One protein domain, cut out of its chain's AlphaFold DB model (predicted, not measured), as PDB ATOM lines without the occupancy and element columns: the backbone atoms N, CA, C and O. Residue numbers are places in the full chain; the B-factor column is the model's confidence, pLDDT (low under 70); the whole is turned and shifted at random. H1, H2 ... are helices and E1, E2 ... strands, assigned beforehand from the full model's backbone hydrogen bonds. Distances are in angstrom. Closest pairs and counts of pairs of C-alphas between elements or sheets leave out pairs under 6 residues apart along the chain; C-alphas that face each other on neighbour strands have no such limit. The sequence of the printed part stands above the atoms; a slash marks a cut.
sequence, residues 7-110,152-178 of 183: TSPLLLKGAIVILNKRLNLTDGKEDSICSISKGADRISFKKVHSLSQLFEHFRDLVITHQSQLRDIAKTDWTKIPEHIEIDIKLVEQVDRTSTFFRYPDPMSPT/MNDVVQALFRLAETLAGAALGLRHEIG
ATOM      1  N   THR A   7     -10.719  69.164 -55.113       67.62
ATOM      2  CA  THR A   7     -11.183  69.575 -56.428       67.62
ATOM      3  C   THR A   7     -12.105  70.790 -56.330       67.62
ATOM      4  O   THR A   7     -12.030  71.655 -57.192       67.62
ATOM      5  N   SER A   8     -12.871  70.958 -55.243       79.12
ATOM      6  CA  SER A   8     -13.825  72.073 -55.091       79.12
ATOM      7  C   SER A   8     -13.190  73.474 -55.204       79.12
ATOM      8  O   SER A   8     -13.667  74.265 -56.021       79.12
ATOM      9  N   PRO A   9     -12.073  73.806 -54.512       84.19
ATOM     10  CA  PRO A   9     -11.418  75.104 -54.704       84.19
ATOM     11  C   PRO A   9     -10.833  75.276 -56.112       84.19
ATOM     12  O   PRO A   9     -10.765  76.391 -56.625       84.19
ATOM     13  N   LEU A  10     -10.385  74.185 -56.743       86.38
ATOM     14  CA  LEU A  10      -9.842  74.212 -58.103       86.38
ATOM     15  C   LEU A  10     -10.941  74.438 -59.147       86.38
ATOM     16  O   LEU A  10     -10.726  75.204 -60.084       86.38
ATOM     17  N   LEU A  11     -12.118  73.835 -58.961       88.38
ATOM     18  CA  LEU A  11     -13.293  74.031 -59.813       88.38
ATOM     19  C   LEU A  11     -13.754  75.488 -59.778       88.38
ATOM     20  O   LEU A  11     -13.927  76.089 -60.837       88.38
ATOM     21  N   LEU A  12     -13.858  76.082 -58.583       90.06
ATOM     22  CA  LEU A  12     -14.202  77.500 -58.438       90.06
ATOM     23  C   LEU A  12     -13.162  78.413 -59.096       90.06
ATOM     24  O   LEU A  12     -13.526  79.303 -59.856       90.06
ATOM     25  N   LYS A  13     -11.863  78.167 -58.878       90.62
ATOM     26  CA  LYS A  13     -10.800  78.926 -59.561       90.62
ATOM     27  C   LYS A  13     -10.918  78.814 -61.079       90.62
ATOM     28  O   LYS A  13     -10.817  79.825 -61.764       90.62
ATOM     29  N   GLY A  14     -11.162  77.614 -61.604       88.81
ATOM     30  CA  GLY A  14     -11.374  77.388 -63.034       88.81
ATOM     31  C   GLY A  14     -12.577  78.160 -63.582       88.81
ATOM     32  O   GLY A  14     -12.457  78.819 -64.613       88.81
ATOM     33  N   ALA A  15     -13.702  78.139 -62.866       91.00
ATOM     34  CA  ALA A  15     -14.894  78.912 -63.207       91.00
ATOM     35  C   ALA A  15     -14.607  80.424 -63.250       91.00
ATOM     36  O   ALA A  15     -14.948  81.086 -64.230       91.00
ATOM     37  N   ILE A  16     -13.908  80.956 -62.242       91.38
ATOM     38  CA  ILE A  16     -13.519  82.372 -62.189       91.38
ATOM     39  C   ILE A  16     -12.595  82.734 -63.363       91.38
ATOM     40  O   ILE A  16     -12.795  83.769 -63.992       91.38
ATOM     41  N   VAL A  17     -11.624  81.879 -63.718       89.69
ATOM     42  CA  VAL A  17     -10.764  82.104 -64.898       89.69
ATOM     43  C   VAL A  17     -11.594  82.231 -66.176       89.69
ATOM     44  O   VAL A  17     -11.333  83.128 -66.977       89.69
ATOM     45  N   ILE A  18     -12.572  81.341 -66.382       89.56
ATOM     46  CA  ILE A  18     -13.436  81.365 -67.573       89.56
ATOM     47  C   ILE A  18     -14.207  82.686 -67.637       89.56
ATOM     48  O   ILE A  18     -14.198  83.342 -68.680       89.56
ATOM     49  N   LEU A  19     -14.812  83.104 -66.521       89.38
ATOM     50  CA  LEU A  19     -15.553  84.363 -66.440       89.38
ATOM     51  C   LEU A  19     -14.651  85.576 -66.690       89.38
ATOM     52  O   LEU A  19     -14.964  86.389 -67.554       89.38
ATOM     53  N   ASN A  20     -13.502  85.662 -66.013       88.44
ATOM     54  CA  ASN A  20     -12.555  86.768 -66.175       88.44
ATOM     55  C   ASN A  20     -12.088  86.923 -67.625       88.44
ATOM     56  O   ASN A  20     -12.027  88.043 -68.137       88.44
ATOM     57  N   LYS A  21     -11.785  85.805 -68.299       86.31
ATOM     58  CA  LYS A  21     -11.407  85.811 -69.717       86.31
ATOM     59  C   LYS A  21     -12.557  86.269 -70.601       86.31
ATOM     60  O   LYS A  21     -12.362  87.123 -71.456       86.31
ATOM     61  N   ARG A  22     -13.752  85.705 -70.414       87.19
ATOM     62  CA  ARG A  22     -14.874  85.965 -71.319       87.19
ATOM     63  C   ARG A  22     -15.440  87.374 -71.176       87.19
ATOM     64  O   ARG A  22     -15.859  87.960 -72.169       87.19
ATOM     65  N   LEU A  23     -15.429  87.911 -69.962       85.75
ATOM     66  CA  LEU A  23     -15.909  89.254 -69.650       85.75
ATOM     67  C   LEU A  23     -14.820  90.331 -69.839       85.75
ATOM     68  O   LEU A  23     -15.074  91.499 -69.566       85.75
ATOM     69  N   ASN A  24     -13.622  89.959 -70.318       83.50
ATOM     70  CA  ASN A  24     -12.477  90.855 -70.524       83.50
ATOM     71  C   ASN A  24     -12.097  91.682 -69.276       83.50
ATOM     72  O   ASN A  24     -11.703  92.840 -69.383       83.50
ATOM     73  N   LEU A  25     -12.176  91.088 -68.081       79.44
ATOM     74  CA  LEU A  25     -11.964  91.789 -66.797       79.44
ATOM     75  C   LEU A  25     -10.486  91.953 -66.414       79.44
ATOM     76  O   LEU A  25     -10.142  92.181 -65.249       79.44
ATOM     77  N   THR A  26      -9.590  91.759 -67.376       67.00
ATOM     78  CA  THR A  26      -8.183  91.472 -67.101       67.00
ATOM     79  C   THR A  26      -7.258  92.671 -67.262       67.00
ATOM     80  O   THR A  26      -6.051  92.524 -67.097       67.00
ATOM     81  N   ASP A  27      -7.774  93.862 -67.573       66.81
ATOM     82  CA  ASP A  27      -6.982  95.084 -67.804       66.81
ATOM     83  C   ASP A  27      -5.748  94.865 -68.719       66.81
ATOM     84  O   ASP A  27      -4.736  95.554 -68.596       66.81
ATOM     85  N   GLY A  28      -5.781  93.845 -69.592       61.06
ATOM     86  CA  GLY A  28      -4.648  93.419 -70.423       61.06
ATOM     87  C   GLY A  28      -3.480  92.730 -69.693       61.06
ATOM     88  O   GLY A  28      -2.469  92.437 -70.324       61.06
ATOM     89  N   LYS A  29      -3.581  92.449 -68.387       65.94
ATOM     90  CA  LYS A  29      -2.535  91.796 -67.579       65.94
ATOM     91  C   LYS A  29      -2.880  90.331 -67.326       65.94
ATOM     92  O   LYS A  29      -3.864  90.054 -66.645       65.94
ATOM     93  N   GLU A  30      -2.062  89.386 -67.789       62.84
ATOM     94  CA  GLU A  30      -2.310  87.943 -67.585       62.84
ATOM     95  C   GLU A  30      -2.455  87.548 -66.105       62.84
ATOM     96  O   GLU A  30      -3.306  86.725 -65.765       62.84
ATOM     97  N   ASP A  31      -1.709  88.197 -65.206       63.56
ATOM     98  CA  ASP A  31      -1.759  87.921 -63.763       63.56
ATOM     99  C   ASP A  31      -3.128  88.210 -63.125       63.56
ATOM    100  O   ASP A  31      -3.480  87.626 -62.097       63.56
ATOM    101  N   SER A  32      -3.931  89.079 -63.744       67.44
ATOM    102  CA  SER A  32      -5.266  89.429 -63.249       67.44
ATOM    103  C   SER A  32      -6.283  88.296 -63.432       67.44
ATOM    104  O   SER A  32      -7.210  88.180 -62.629       67.44
ATOM    105  N   ILE A  33      -6.075  87.415 -64.422       69.88
ATOM    106  CA  ILE A  33      -6.959  86.278 -64.730       69.88
ATOM    107  C   ILE A  33      -7.029  85.318 -63.539       69.88
ATOM    108  O   ILE A  33      -8.082  84.748 -63.254       69.88
ATOM    109  N   CYS A  34      -5.901  85.150 -62.843       79.56
ATOM    110  CA  CYS A  34      -5.726  84.202 -61.746       79.56
ATOM    111  C   CYS A  34      -5.726  84.893 -60.374       79.56
ATOM    112  O   CYS A  34      -4.898  84.578 -59.508       79.56
ATOM    113  N   SER A  35      -6.632  85.853 -60.181       80.44
ATOM    114  CA  SER A  35      -6.756  86.617 -58.942       80.44
ATOM    115  C   SER A  35      -8.211  86.788 -58.508       80.44
ATOM    116  O   SER A  35      -9.112  86.767 -59.341       80.44
ATOM    117  N   ILE A  36      -8.422  86.940 -57.199       80.69
ATOM    118  CA  ILE A  36      -9.669  87.475 -56.644       80.69
ATOM    119  C   ILE A  36      -9.479  88.960 -56.335       80.69
ATOM    120  O   ILE A  36      -8.403  89.371 -55.885       80.69
ATOM    121  N   SER A  37     -10.528  89.750 -56.532       77.12
ATOM    122  CA  SER A  37     -10.575  91.138 -56.069       77.12
ATOM    123  C   SER A  37     -10.996  91.172 -54.601       77.12
ATOM    124  O   SER A  37     -12.013  90.584 -54.237       77.12
ATOM    125  N   LYS A  38     -10.231  91.862 -53.754       67.00
ATOM    126  CA  LYS A  38     -10.562  92.123 -52.349       67.00
ATOM    127  C   LYS A  38     -10.424  93.622 -52.081       67.00
ATOM    128  O   LYS A  38      -9.352  94.106 -51.726       67.00
ATOM    129  N   GLY A  39     -11.515  94.364 -52.266       67.56
ATOM    130  CA  GLY A  39     -11.476  95.828 -52.244       67.56
ATOM    131  C   GLY A  39     -10.634  96.367 -53.405       67.56
ATOM    132  O   GLY A  39     -10.885  96.011 -54.553       67.56
ATOM    133  N   ALA A  40      -9.632  97.197 -53.103       66.81
ATOM    134  CA  ALA A  40      -8.689  97.720 -54.098       66.81
ATOM    135  C   ALA A  40      -7.558  96.734 -54.458       66.81
ATOM    136  O   ALA A  40      -6.881  96.919 -55.468       66.81
ATOM    137  N   ASP A  41      -7.360  95.682 -53.656       72.38
ATOM    138  CA  ASP A  41      -6.256  94.741 -53.825       72.38
ATOM    139  C   ASP A  41      -6.662  93.511 -54.645       72.38
ATOM    140  O   ASP A  41      -7.781  93.002 -54.547       72.38
ATOM    141  N   ARG A  42      -5.709  92.973 -55.417       77.44
ATOM    142  CA  ARG A  42      -5.842  91.685 -56.115       77.44
ATOM    143  C   ARG A  42      -5.003  90.615 -55.430       77.44
ATOM    144  O   ARG A  42      -3.790  90.755 -55.275       77.44
ATOM    145  N   ILE A  43      -5.640  89.511 -55.052       82.56
ATOM    146  CA  ILE A  43      -4.979  88.384 -54.389       82.56
ATOM    147  C   ILE A  43      -4.877  87.222 -55.370       82.56
ATOM    148  O   ILE A  43      -5.883  86.714 -55.858       82.56
ATOM    149  N   SER A  44      -3.652  86.764 -55.637       83.50
ATOM    150  CA  SER A  44      -3.414  85.595 -56.490       83.50
ATOM    151  C   SER A  44      -4.096  84.343 -55.934       83.50
ATOM    152  O   SER A  44      -3.993  84.042 -54.743       83.50
ATOM    153  N   PHE A  45      -4.674  83.527 -56.819       83.25
ATOM    154  CA  PHE A  45      -5.228  82.215 -56.480       83.25
ATOM    155  C   PHE A  45      -4.243  81.281 -55.780       83.25
ATOM    156  O   PHE A  45      -4.683  80.370 -55.079       83.25
ATOM    157  N   LYS A  46      -2.926  81.484 -55.931       78.38
ATOM    158  CA  LYS A  46      -1.914  80.708 -55.195       78.38
ATOM    159  C   LYS A  46      -2.015  80.892 -53.678       78.38
ATOM    160  O   LYS A  46      -1.578  80.017 -52.948       78.38
ATOM    161  N   LYS A  47      -2.576  82.015 -53.218       81.56
ATOM    162  CA  LYS A  47      -2.702  82.372 -51.796       81.56
ATOM    163  C   LYS A  47      -4.111  82.151 -51.236       81.56
ATOM    164  O   LYS A  47      -4.312  82.292 -50.035       81.56
ATOM    165  N   VAL A  48      -5.086  81.822 -52.086       82.31
ATOM    166  CA  VAL A  48      -6.498  81.693 -51.697       82.31
ATOM    167  C   VAL A  48      -6.893  80.224 -51.678       82.31
ATOM    168  O   VAL A  48      -6.922  79.568 -52.722       82.31
ATOM    169  N   HIS A  49      -7.218  79.713 -50.495       80.38
ATOM    170  CA  HIS A  49      -7.675  78.331 -50.300       80.38
ATOM    171  C   HIS A  49      -9.080  78.228 -49.696       80.38
ATOM    172  O   HIS A  49      -9.648  77.141 -49.705       80.38
ATOM    173  N   SER A  50      -9.645  79.347 -49.231       85.12
ATOM    174  CA  SER A  50     -11.007  79.402 -48.697       85.12
ATOM    175  C   SER A  50     -12.030  79.231 -49.820       85.12
ATOM    176  O   SER A  50     -12.018  79.978 -50.800       85.12
ATOM    177  N   LEU A  51     -12.913  78.246 -49.660       86.75
ATOM    178  CA  LEU A  51     -14.070  78.022 -50.518       86.75
ATOM    179  C   LEU A  51     -15.049  79.191 -50.440       86.75
ATOM    180  O   LEU A  51     -15.520  79.621 -51.487       86.75
ATOM    181  N   SER A  52     -15.294  79.739 -49.245       88.94
ATOM    182  CA  SER A  52     -16.189  80.890 -49.062       88.94
ATOM    183  C   SER A  52     -15.703  82.092 -49.860       88.94
ATOM    184  O   SER A  52     -16.450  82.616 -50.674       88.94
ATOM    185  N   GLN A  53     -14.421  82.460 -49.732       89.06
ATOM    186  CA  GLN A  53     -13.865  83.601 -50.475       89.06
ATOM    187  C   GLN A  53     -13.930  83.407 -51.993       89.06
ATOM    188  O   GLN A  53     -14.210  84.349 -52.733       89.06
ATOM    189  N   LEU A  54     -13.652  82.193 -52.478       90.44
ATOM    190  CA  LEU A  54     -13.731  81.890 -53.909       90.44
ATOM    191  C   LEU A  54     -15.177  81.924 -54.411       90.44
ATOM    192  O   LEU A  54     -15.432  82.425 -55.504       90.44
ATOM    193  N   PHE A  55     -16.115  81.397 -53.629       91.94
ATOM    194  CA  PHE A  55     -17.525  81.352 -53.991       91.94
ATOM    195  C   PHE A  55     -18.185  82.732 -53.944       91.94
ATOM    196  O   PHE A  55     -18.913  83.071 -54.871       91.94
ATOM    197  N   GLU A  56     -17.892  83.545 -52.928       91.56
ATOM    198  CA  GLU A  56     -18.326  84.945 -52.852       91.56
ATOM    199  C   GLU A  56     -17.835  85.721 -54.072       91.56
ATOM    200  O   GLU A  56     -18.637  86.317 -54.783       91.56
ATOM    201  N   HIS A  57     -16.547  85.607 -54.408       91.44
ATOM    202  CA  HIS A  57     -16.005  86.272 -55.589       91.44
ATOM    203  C   HIS A  57     -16.656  85.788 -56.895       91.44
ATOM    204  O   HIS A  57     -16.970  86.590 -57.773       91.44
ATOM    205  N   PHE A  58     -16.887  84.479 -57.035       92.56
ATOM    206  CA  PHE A  58     -17.617  83.926 -58.176       92.56
ATOM    207  C   PHE A  58     -19.045  84.488 -58.271       92.56
ATOM    208  O   PHE A  58     -19.468  84.920 -59.344       92.56
ATOM    209  N   ARG A  59     -19.777  84.511 -57.153       93.56
ATOM    210  CA  ARG A  59     -21.140  85.048 -57.066       93.56
ATOM    211  C   ARG A  59     -21.171  86.526 -57.440       93.56
ATOM    212  O   ARG A  59     -22.012  86.922 -58.244       93.56
ATOM    213  N   ASP A  60     -20.233  87.311 -56.924       92.00
ATOM    214  CA  ASP A  60     -20.112  88.735 -57.228       92.00
ATOM    215  C   ASP A  60     -19.868  88.975 -58.719       92.00
ATOM    216  O   ASP A  60     -20.511  89.847 -59.306       92.00
ATOM    217  N   LEU A  61     -19.004  88.179 -59.360       91.00
ATOM    218  CA  LEU A  61     -18.768  88.261 -60.804       91.00
ATOM    219  C   LEU A  61     -20.046  87.994 -61.599       91.00
ATOM    220  O   LEU A  61     -20.381  88.748 -62.512       91.00
ATOM    221  N   VAL A  62     -20.779  86.940 -61.242       93.31
ATOM    222  CA  VAL A  62     -22.003  86.558 -61.950       93.31
ATOM    223  C   VAL A  62     -23.112  87.597 -61.775       93.31
ATOM    224  O   VAL A  62     -23.787  87.938 -62.745       93.31
ATOM    225  N   ILE A  63     -23.286  88.137 -60.567       93.38
ATOM    226  CA  ILE A  63     -24.301  89.160 -60.284       93.38
ATOM    227  C   ILE A  63     -23.937  90.486 -60.955       93.38
ATOM    228  O   ILE A  63     -24.773  91.082 -61.637       93.38
ATOM    229  N   THR A  64     -22.692  90.940 -60.805       93.00
ATOM    230  CA  THR A  64     -22.228  92.225 -61.355       93.00
ATOM    231  C   THR A  64     -22.323  92.244 -62.879       93.00
ATOM    232  O   THR A  64     -22.754  93.236 -63.464       93.00
ATOM    233  N   HIS A  65     -21.988  91.126 -63.530       92.38
ATOM    234  CA  HIS A  65     -21.968  91.010 -64.989       92.38
ATOM    235  C   HIS A  65     -23.192  90.278 -65.560       92.38
ATOM    236  O   HIS A  65     -23.159  89.806 -66.697       92.38
ATOM    237  N   GLN A  66     -24.302  90.212 -64.817       93.06
ATOM    238  CA  GLN A  66     -25.503  89.469 -65.221       93.06
ATOM    239  C   GLN A  66     -26.085  89.895 -66.581       93.06
ATOM    240  O   GLN A  66     -26.727  89.097 -67.259       93.06
ATOM    241  N   SER A  67     -25.930  91.164 -66.976       91.56
ATOM    242  CA  SER A  67     -26.407  91.666 -68.270       91.56
ATOM    243  C   SER A  67     -25.581  91.071 -69.406       91.56
ATOM    244  O   SER A  67     -26.139  90.442 -70.293       91.56
ATOM    245  N   GLN A  68     -24.255  91.166 -69.308       89.81
ATOM    246  CA  GLN A  68     -23.325  90.585 -70.277       89.81
ATOM    247  C   GLN A  68     -23.457  89.061 -70.349       89.81
ATOM    248  O   GLN A  68     -23.389  88.484 -71.430       89.81
ATOM    249  N   LEU A  69     -23.676  88.401 -69.206       90.38
ATOM    250  CA  LEU A  69     -23.883  86.954 -69.158       90.38
ATOM    251  C   LEU A  69     -25.162  86.522 -69.881       90.38
ATOM    252  O   LEU A  69     -25.134  85.501 -70.561       90.38
ATOM    253  N   ARG A  70     -26.245  87.304 -69.804       90.94
ATOM    254  CA  ARG A  70     -27.488  87.023 -70.544       90.94
ATOM    255  C   ARG A  70     -27.308  87.050 -72.062       90.94
ATOM    256  O   ARG A  70     -28.029  86.342 -72.756       90.94
ATOM    257  N   ASP A  71     -26.344  87.818 -72.563       89.81
ATOM    258  CA  ASP A  71     -26.071  87.909 -73.999       89.81
ATOM    259  C   ASP A  71     -25.228  86.733 -74.519       89.81
ATOM    260  O   ASP A  71     -25.276  86.405 -75.706       89.81
ATOM    261  N   ILE A  72     -24.439  86.092 -73.648       89.44
ATOM    262  CA  ILE A  72     -23.449  85.074 -74.043       89.44
ATOM    263  C   ILE A  72     -23.741  83.668 -73.514       89.44
ATOM    264  O   ILE A  72     -23.114  82.718 -73.980       89.44
ATOM    265  N   ALA A  73     -24.654  83.523 -72.557       89.94
ATOM    266  CA  ALA A  73     -25.013  82.258 -71.928       89.94
ATOM    267  C   ALA A  73     -26.521  82.005 -72.043       89.94
ATOM    268  O   ALA A  73     -27.330  82.930 -72.025       89.94
ATOM    269  N   LYS A  74     -26.904  80.731 -72.151       89.94
ATOM    270  CA  LYS A  74     -28.321  80.327 -72.146       89.94
ATOM    271  C   LYS A  74     -28.818  80.125 -70.721       89.94
ATOM    272  O   LYS A  74     -29.983  80.385 -70.428       89.94
ATOM    273  N   THR A  75     -27.935  79.636 -69.857       91.81
ATOM    274  CA  THR A  75     -28.220  79.403 -68.449       91.81
ATOM    275  C   THR A  75     -28.183  80.715 -67.675       91.81
ATOM    276  O   THR A  75     -27.265  81.525 -67.811       91.81
ATOM    277  N   ASP A  76     -29.180  80.911 -66.815       92.06
ATOM    278  CA  ASP A  76     -29.188  82.002 -65.847       92.06
ATOM    279  C   ASP A  76     -28.289  81.648 -64.658       92.06
ATOM    280  O   ASP A  76     -28.722  81.059 -63.664       92.06
ATOM    281  N   TRP A  77     -27.013  82.011 -64.776       91.56
ATOM    282  CA  TRP A  77     -25.995  81.739 -63.763       91.56
ATOM    283  C   TRP A  77     -26.247  82.467 -62.432       91.56
ATOM    284  O   TRP A  77     -25.645  82.094 -61.426       91.56
ATOM    285  N   THR A  78     -27.150  83.458 -62.382       91.56
ATOM    286  CA  THR A  78     -27.492  84.169 -61.135       91.56
ATOM    287  C   THR A  78     -28.342  83.324 -60.184       91.56
ATOM    288  O   THR A  78     -28.357  83.574 -58.977       91.56
ATOM    289  N   LYS A  79     -29.011  82.282 -60.697       92.12
ATOM    290  CA  LYS A  79     -29.846  81.355 -59.919       92.12
ATOM    291  C   LYS A  79     -29.004  80.283 -59.235       92.12
ATOM    292  O   LYS A  79     -29.106  79.093 -59.531       92.12
ATOM    293  N   ILE A  80     -28.153  80.721 -58.316       90.25
ATOM    294  CA  ILE A  80     -27.266  79.841 -57.560       90.25
ATOM    295  C   ILE A  80     -28.071  79.109 -56.469       90.25
ATOM    296  O   ILE A  80     -28.740  79.771 -55.674       90.25
ATOM    297  N   PRO A  81     -28.010  77.766 -56.389       91.50
ATOM    298  CA  PRO A  81     -28.704  77.010 -55.351       91.50
ATOM    299  C   PRO A  81     -28.284  77.405 -53.926       91.50
ATOM    300  O   PRO A  81     -27.095  77.434 -53.606       91.50
ATOM    301  N   GLU A  82     -29.262  77.623 -53.044       88.19
ATOM    302  CA  GLU A  82     -29.033  78.090 -51.663       88.19
ATOM    303  C   GLU A  82     -28.198  77.116 -50.817       88.19
ATOM    304  O   GLU A  82     -27.433  77.533 -49.945       88.19
ATOM    305  N   HIS A  83     -28.293  75.813 -51.100       88.94
ATOM    306  CA  HIS A  83     -27.569  74.782 -50.353       88.94
ATOM    307  C   HIS A  83     -26.042  74.917 -50.460       88.94
ATOM    308  O   HIS A  83     -25.342  74.480 -49.552       88.94
ATOM    309  N   ILE A  84     -25.516  75.543 -51.522       90.81
ATOM    310  CA  ILE A  84     -24.068  75.675 -51.732       90.81
ATOM    311  C   ILE A  84     -23.429  76.482 -50.601       90.81
ATOM    312  O   ILE A  84     -22.381  76.104 -50.088       90.81
ATOM    313  N   GLU A  85     -24.063  77.574 -50.172       89.94
ATOM    314  CA  GLU A  85     -23.512  78.427 -49.118       89.94
ATOM    315  C   GLU A  85     -23.529  77.721 -47.753       89.94
ATOM    316  O   GLU A  85     -22.584  77.835 -46.970       89.94
ATOM    317  N   ILE A  86     -24.586  76.946 -47.488       91.00
ATOM    318  CA  ILE A  86     -24.722  76.123 -46.279       91.00
ATOM    319  C   ILE A  86     -23.634  75.047 -46.258       91.00
ATOM    320  O   ILE A  86     -22.921  74.904 -45.262       91.00
ATOM    321  N   ASP A  87     -23.470  74.331 -47.369       90.38
ATOM    322  CA  ASP A  87     -22.492  73.259 -47.488       90.38
ATOM    323  C   ASP A  87     -21.055  73.805 -47.395       90.38
ATOM    324  O   ASP A  87     -20.218  73.205 -46.721       90.38
ATOM    325  N   ILE A  88     -20.756  74.969 -47.990       89.62
ATOM    326  CA  ILE A  88     -19.438  75.617 -47.870       89.62
ATOM    327  C   ILE A  88     -19.134  75.962 -46.410       89.62
ATOM    328  O   ILE A  88     -18.045  75.647 -45.928       89.62
ATOM    329  N   LYS A  89     -20.088  76.568 -45.690       88.62
ATOM    330  CA  LYS A  89     -19.914  76.913 -44.270       88.62
ATOM    331  C   LYS A  89     -19.659  75.668 -43.425       88.62
ATOM    332  O   LYS A  89     -18.748  75.676 -42.601       88.62
ATOM    333  N   LEU A  90     -20.420  74.597 -43.656       86.81
ATOM    334  CA  LEU A  90     -20.260  73.333 -42.936       86.81
ATOM    335  C   LEU A  90     -18.875  72.710 -43.174       86.81
ATOM    336  O   LEU A  90     -18.239  72.221 -42.243       86.81
ATOM    337  N   VAL A  91     -18.382  72.763 -44.412       84.69
ATOM    338  CA  VAL A  91     -17.064  72.232 -44.770       84.69
ATOM    339  C   VAL A  91     -15.931  73.085 -44.206       84.69
ATOM    340  O   VAL A  91     -14.981  72.537 -43.654       84.69
ATOM    341  N   GLU A  92     -16.007  74.413 -44.300       84.31
ATOM    342  CA  GLU A  92     -14.937  75.295 -43.818       84.31
ATOM    343  C   GLU A  92     -14.812  75.349 -42.294       84.31
ATOM    344  O   GLU A  92     -13.713  75.600 -41.795       84.31
ATOM    345  N   GLN A  93     -15.892  75.085 -41.548       81.44
ATOM    346  CA  GLN A  93     -15.825  74.921 -40.089       81.44
ATOM    347  C   GLN A  93     -14.863  73.804 -39.678       81.44
ATOM    348  O   GLN A  93     -14.256  73.861 -38.610       81.44
ATOM    349  N   VAL A  94     -14.720  72.801 -40.536       75.62
ATOM    350  CA  VAL A  94     -13.903  71.618 -40.299       75.62
ATOM    351  C   VAL A  94     -12.557  71.702 -41.012       75.62
ATOM    352  O   VAL A  94     -11.526  71.365 -40.435       75.62
ATOM    353  N   ASP A  95     -12.556  72.123 -42.276       71.38
ATOM    354  CA  ASP A  95     -11.392  72.077 -43.156       71.38
ATOM    355  C   ASP A  95     -11.187  73.400 -43.901       71.38
ATOM    356  O   ASP A  95     -11.291  73.496 -45.127       71.38
ATOM    357  N   ARG A  96     -10.875  74.450 -43.137       68.56
ATOM    358  CA  ARG A  96     -10.704  75.819 -43.648       68.56
ATOM    359  C   ARG A  96      -9.618  75.954 -44.720       68.56
ATOM    360  O   ARG A  96      -9.730  76.785 -45.618       68.56
ATOM    361  N   THR A  97      -8.541  75.180 -44.611       66.25
ATOM    362  CA  THR A  97      -7.410  75.198 -45.556       66.25
ATOM    363  C   THR A  97      -7.525  74.126 -46.630       66.25
ATOM    364  O   THR A  97      -6.682  74.061 -47.527       66.25
ATOM    365  N   SER A  98      -8.575  73.303 -46.574       66.12
ATOM    366  CA  SER A  98      -8.743  72.137 -47.429       66.12
ATOM    367  C   SER A  98      -7.543  71.181 -47.325       66.12
ATOM    368  O   SER A  98      -7.047  70.671 -48.321       66.12
ATOM    369  N   THR A  99      -7.002  70.981 -46.127       68.81
ATOM    370  CA  THR A  99      -5.881  70.068 -45.844       68.81
ATOM    371  C   THR A  99      -6.262  68.972 -44.860       68.81
ATOM    372  O   THR A  99      -5.658  67.900 -44.910       68.81
ATOM    373  N   PHE A 100      -7.272  69.203 -44.013       68.62
ATOM    374  CA  PHE A 100      -7.696  68.293 -42.954       68.62
ATOM    375  C   PHE A 100      -8.043  66.919 -43.520       68.62
ATOM    376  O   PHE A 100      -7.504  65.915 -43.077       68.62
ATOM    377  N   PHE A 101      -8.856  66.832 -44.567       67.50
ATOM    378  CA  PHE A 101      -9.211  65.522 -45.120       67.50
ATOM    379  C   PHE A 101      -8.153  64.912 -46.054       67.50
ATOM    380  O   PHE A 101      -8.334  63.792 -46.532       67.50
ATOM    381  N   ARG A 102      -7.070  65.640 -46.360       65.50
ATOM    382  CA  ARG A 102      -6.069  65.216 -47.353       65.50
ATOM    383  C   ARG A 102      -4.832  64.587 -46.733       65.50
ATOM    384  O   ARG A 102      -4.272  63.670 -47.327       65.50
ATOM    385  N   TYR A 103      -4.408  65.084 -45.576       67.88
ATOM    386  CA  TYR A 103      -3.172  64.655 -44.940       67.88
ATOM    387  C   TYR A 103      -3.419  64.265 -43.480       67.88
ATOM    388  O   TYR A 103      -4.240  64.906 -42.811       67.88
ATOM    389  N   PRO A 104      -2.715  63.235 -42.981       62.69
ATOM    390  CA  PRO A 104      -2.521  63.071 -41.550       62.69
ATOM    391  C   PRO A 104      -1.910  64.357 -40.993       62.69
ATOM    392  O   PRO A 104      -0.994  64.913 -41.608       62.69
ATOM    393  N   ASP A 105      -2.426  64.842 -39.873       66.31
ATOM    394  CA  ASP A 105      -1.867  65.998 -39.182       66.31
ATOM    395  C   ASP A 105      -0.954  65.509 -38.049       66.31
ATOM    396  O   ASP A 105      -1.443  65.154 -36.971       66.31
ATOM    397  N   PRO A 106       0.380  65.501 -38.245       57.31
ATOM    398  CA  PRO A 106       1.307  65.047 -37.214       57.31
ATOM    399  C   PRO A 106       1.264  65.924 -35.953       57.31
ATOM    400  O   PRO A 106       1.666  65.463 -34.887       57.31
ATOM    401  N   MET A 107       0.759  67.160 -36.052       59.12
ATOM    402  CA  MET A 107       0.591  68.071 -34.918       59.12
ATOM    403  C   MET A 107      -0.755  67.889 -34.204       59.12
ATOM    404  O   MET A 107      -0.916  68.362 -33.080       59.12
ATOM    405  N   SER A 108      -1.706  67.169 -34.810       64.25
ATOM    406  CA  SER A 108      -3.002  66.840 -34.212       64.25
ATOM    407  C   SER A 108      -3.358  65.356 -34.396       64.25
ATOM    408  O   SER A 108      -4.315  65.014 -35.101       64.25
ATOM    409  N   PRO A 109      -2.665  64.443 -33.682       62.69
ATOM    410  CA  PRO A 109      -3.000  63.016 -33.689       62.69
ATOM    411  C   PRO A 109      -4.451  62.756 -33.258       62.69
ATOM    412  O   PRO A 109      -5.083  61.790 -33.682       62.69
ATOM    413  N   THR A 110      -4.995  63.626 -32.403       65.50
ATOM    414  CA  THR A 110      -6.388  63.579 -31.953       65.50
ATOM    415  C   THR A 110      -7.359  63.937 -33.081       65.50
ATOM    416  O   THR A 110      -8.393  63.288 -33.202       65.50
ATOM    417  N   MET A 152     -18.655  62.750 -38.851       69.25
ATOM    418  CA  MET A 152     -18.739  63.821 -39.847       69.25
ATOM    419  C   MET A 152     -19.493  63.455 -41.138       69.25
ATOM    420  O   MET A 152     -19.236  64.061 -42.178       69.25
ATOM    421  N   ASN A 153     -20.449  62.516 -41.082       77.81
ATOM    422  CA  ASN A 153     -21.312  62.170 -42.222       77.81
ATOM    423  C   ASN A 153     -21.899  63.420 -42.905       77.81
ATOM    424  O   ASN A 153     -21.769  63.566 -44.113       77.81
ATOM    425  N   ASP A 154     -22.420  64.384 -42.143       82.25
ATOM    426  CA  ASP A 154     -22.992  65.615 -42.708       82.25
ATOM    427  C   ASP A 154     -21.975  66.429 -43.522       82.25
ATOM    428  O   ASP A 154     -22.292  66.934 -44.598       82.25
ATOM    429  N   VAL A 155     -20.727  66.500 -43.048       82.62
ATOM    430  CA  VAL A 155     -19.625  67.204 -43.721       82.62
ATOM    431  C   VAL A 155     -19.211  66.452 -44.982       82.62
ATOM    432  O   VAL A 155     -18.998  67.060 -46.027       82.62
ATOM    433  N   VAL A 156     -19.138  65.120 -44.915       80.94
ATOM    434  CA  VAL A 156     -18.836  64.267 -46.073       80.94
ATOM    435  C   VAL A 156     -19.930  64.390 -47.137       80.94
ATOM    436  O   VAL A 156     -19.620  64.543 -48.316       80.94
ATOM    437  N   GLN A 157     -21.202  64.391 -46.740       85.25
ATOM    438  CA  GLN A 157     -22.328  64.581 -47.655       85.25
ATOM    439  C   GLN A 157     -22.321  65.980 -48.280       85.25
ATOM    440  O   GLN A 157     -22.517  66.107 -49.487       85.25
ATOM    441  N   ALA A 158     -22.035  67.021 -47.495       87.50
ATOM    442  CA  ALA A 158     -21.864  68.378 -48.011       87.50
ATOM    443  C   ALA A 158     -20.711  68.467 -49.018       87.50
ATOM    444  O   ALA A 158     -20.854  69.077 -50.073       87.50
ATOM    445  N   LEU A 159     -19.587  67.795 -48.755       84.44
ATOM    446  CA  LEU A 159     -18.471  67.716 -49.699       84.44
ATOM    447  C   LEU A 159     -18.857  67.042 -51.015       84.44
ATOM    448  O   LEU A 159     -18.431  67.508 -52.073       84.44
ATOM    449  N   PHE A 160     -19.645  65.966 -50.968       84.94
ATOM    450  CA  PHE A 160     -20.141  65.306 -52.176       84.94
ATOM    451  C   PHE A 160     -21.064  66.222 -52.975       84.94
ATOM    452  O   PHE A 160     -20.811  66.430 -54.161       84.94
ATOM    453  N   ARG A 161     -22.062  66.830 -52.318       89.81
ATOM    454  CA  ARG A 161     -22.977  67.782 -52.962       89.81
ATOM    455  C   ARG A 161     -22.227  68.949 -53.592       89.81
ATOM    456  O   ARG A 161     -22.465  69.276 -54.749       89.81
ATOM    457  N   LEU A 162     -21.268  69.540 -52.876       89.88
ATOM    458  CA  LEU A 162     -20.446  70.621 -53.416       89.88
ATOM    459  C   LEU A 162     -19.621  70.173 -54.613       89.88
ATOM    460  O   LEU A 162     -19.570  70.887 -55.608       89.88
ATOM    461  N   ALA A 163     -18.957  69.023 -54.529       86.94
ATOM    462  CA  ALA A 163     -18.122  68.545 -55.620       86.94
ATOM    463  C   ALA A 163     -18.948  68.267 -56.882       86.94
ATOM    464  O   ALA A 163     -18.539  68.674 -57.967       86.94
ATOM    465  N   GLU A 164     -20.112  67.634 -56.742       88.94
ATOM    466  CA  GLU A 164     -21.025  67.357 -57.850       88.94
ATOM    467  C   GLU A 164     -21.569  68.653 -58.467       88.94
ATOM    468  O   GLU A 164     -21.414  68.883 -59.669       88.94
ATOM    469  N   THR A 165     -22.109  69.550 -57.638       90.94
ATOM    470  CA  THR A 165     -22.674  70.827 -58.091       90.94
ATOM    471  C   THR A 165     -21.617  71.716 -58.747       90.94
ATOM    472  O   THR A 165     -21.849  72.258 -59.829       90.94
ATOM    473  N   LEU A 166     -20.428  71.846 -58.150       90.88
ATOM    474  CA  LEU A 166     -19.342  72.659 -58.708       90.88
ATOM    475  C   LEU A 166     -18.742  72.037 -59.971       90.88
ATOM    476  O   LEU A 166     -18.347  72.776 -60.873       90.88
ATOM    477  N   ALA A 167     -18.675  70.707 -60.070       89.38
ATOM    478  CA  ALA A 167     -18.220  70.038 -61.285       89.38
ATOM    479  C   ALA A 167     -19.210  70.260 -62.436       89.38
ATOM    480  O   ALA A 167     -18.792  70.616 -63.540       89.38
ATOM    481  N   GLY A 168     -20.512  70.124 -62.164       90.12
ATOM    482  CA  GLY A 168     -21.571  70.434 -63.122       90.12
ATOM    483  C   GLY A 168     -21.530  71.895 -63.571       90.12
ATOM    484  O   GLY A 168     -21.533  72.171 -64.771       90.12
ATOM    485  N   ALA A 169     -21.394  72.830 -62.627       90.31
ATOM    486  CA  ALA A 169     -21.272  74.256 -62.926       90.31
ATOM    487  C   ALA A 169     -20.026  74.568 -63.769       90.31
ATOM    488  O   ALA A 169     -20.125  75.261 -64.779       90.31
ATOM    489  N   ALA A 170     -18.861  74.021 -63.412       89.31
ATOM    490  CA  ALA A 170     -17.628  74.217 -64.171       89.31
ATOM    491  C   ALA A 170     -17.734  73.665 -65.602       89.31
ATOM    492  O   ALA A 170     -17.263  74.304 -66.547       89.31
ATOM    493  N   LEU A 171     -18.371  72.502 -65.778       89.69
ATOM    494  CA  LEU A 171     -18.630  71.924 -67.094       89.69
ATOM    495  C   LEU A 171     -19.584  72.800 -67.916       89.69
ATOM    496  O   LEU A 171     -19.284  73.096 -69.072       89.69
ATOM    497  N   GLY A 172     -20.692  73.247 -67.319       90.50
ATOM    498  CA  GLY A 172     -21.665  74.119 -67.976       90.50
ATOM    499  C   GLY A 172     -21.057  75.459 -68.391       90.50
ATOM    500  O   GLY A 172     -21.201  75.863 -69.541       90.50
ATOM    501  N   LEU A 173     -20.279  76.098 -67.510       90.75
ATOM    502  CA  LEU A 173     -19.546  77.328 -67.828       90.75
ATOM    503  C   LEU A 173     -18.573  77.106 -68.979       90.75
ATOM    504  O   LEU A 173     -18.503  77.918 -69.895       90.75
ATOM    505  N   ARG A 174     -17.832  75.996 -68.974       89.88
ATOM    506  CA  ARG A 174     -16.911  75.681 -70.070       89.88
ATOM    507  C   ARG A 174     -17.639  75.458 -71.397       89.88
ATOM    508  O   ARG A 174     -17.083  75.810 -72.429       89.88
ATOM    509  N   HIS A 175     -18.834  74.876 -71.370       89.88
ATOM    510  CA  HIS A 175     -19.620  74.599 -72.569       89.88
ATOM    511  C   HIS A 175     -20.313  75.845 -73.135       89.88
ATOM    512  O   HIS A 175     -20.315  76.042 -74.346       89.88
ATOM    513  N   GLU A 176     -20.905  76.679 -72.277       89.94
ATOM    514  CA  GLU A 176     -21.656  77.863 -72.709       89.94
ATOM    515  C   GLU A 176     -20.770  79.094 -72.912       89.94
ATOM    516  O   GLU A 176     -20.970  79.859 -73.851       89.94
ATOM    517  N   ILE A 177     -19.805  79.292 -72.015       87.56
ATOM    518  CA  ILE A 177     -19.038  80.538 -71.873       87.56
ATOM    519  C   ILE A 177     -17.569  80.334 -72.267       87.56
ATOM    520  O   ILE A 177     -16.924  81.256 -72.773       87.56
ATOM    521  N   GLY A 178     -17.034  79.132 -72.037       80.06
ATOM    522  CA  GLY A 178     -15.686  78.744 -72.443       80.06
ATOM    523  C   GLY A 178     -15.509  78.772 -73.962       80.06
ATOM    524  O   GLY A 178     -16.458  78.600 -74.720       80.06
TER     525      GLY A 178
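This is residues 7 to 110 and 152 to 178 of the 183 residues of an uncharacterized protein of Bdellovibrio bacteriovorus (strain ATCC 15356 / DSM 50701 / NCIMB 9529 / HD100) (UniProt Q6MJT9). Three helices, H1, H3 and H6, run the same general way, their centres making a triangle in which H1 touches both H3 and H6 while those two stay apart; H5 crosses H6 and reaches the beginning of H3, and a small strand hairpin, E1 and E2, sits beside H1 and H3 with E1 toward them. The short H4 follows H3 at the end of the body away from H5, and residues 102 to 110 stick out as a tail. The 131 printed residues hold six named helices and two strands, in the order H1 H2 E1 E2 H3 H4 H5 H6; the sheet, E1 - E2, is antiparallel and the class is mostly helix. The whole is compact, with a radius of gyration of the C-alphas of 15.6 A, and elongated, spanning 51 by 28 by 23 A.

E1, residues 35 to 38, and E2, residues 41 to 44, form an antiparallel hairpin at 148 degrees; N 36 and O 43 are within hydrogen-bond range at 2.9 A, as are N 38 and O 41 at 2.8 A. The closest C-alphas of E1 and H3, residues 51 to 64, are those of Ile 36 and His 57, 6.5 A apart. H1, residues 7 to 22, is near E1 and is the hub, touching three helices. H1 and H3 touch at Pro 9 and Leu 51, the closest C-alphas, 5.8 A, at a shallow tilt of 25 degrees, the same way. H1 and H6, residues 153 to 176, touch at Ala 15 and Ala 170, 5.5 A, at a shallow tilt of 24 degrees, the same way. H2, residues 30 to 33, only just touches H1, with 3 pairs of C-alphas within 8 A, the closest Val 17 and Ile 33, 5.7 A. H3 and H6 are apart. H5, residues 83 to 94, touches H6 at Asp 87 and Ala 158, 4.9 A, at a steep tilt of 52 degrees, opposite ways, and touches residues 51 to 52 of H3, with Ser 52 and Ile 88 closest at 6.3 A. H4, residues 66 to 72, is close to H3 but not clearly touching, Val 62 and Leu 69 being 7.5 A apart by C-alphas. In H1, H3, H4 and H6 every O i to N i+4 pair is within hydrogen-bond range, in H5 7 of 8, and H2 is too short for one.

H6 is the longest helix, 34.3 A from first to last C-alpha, ending at C-alpha 176 (-21.656, 77.863, -72.709). H1 begins at C-alpha 7 (-11.183, 69.575, -56.428) and measures 22.4 A, H3 19.6 A, H5 17.3 A and H4 10.1 A. E1 begins at C-alpha 35 (-6.756, 86.617, -58.942).

The two C-alphas farthest apart, those of Asp 71 and Pro 109, are 52.7 A apart. Residues 111 to 151 are not printed, and C-alphas 110 and 152 are 14.7 A apart across this cut, which lies in the link from H5 to H6. Of the links printed whole, none is long. The mean pLDDT of the printed part is 82.7; under 70 are residue 7, residues 26 to 33, 38 to 40 and 96 to 110, and residue 152.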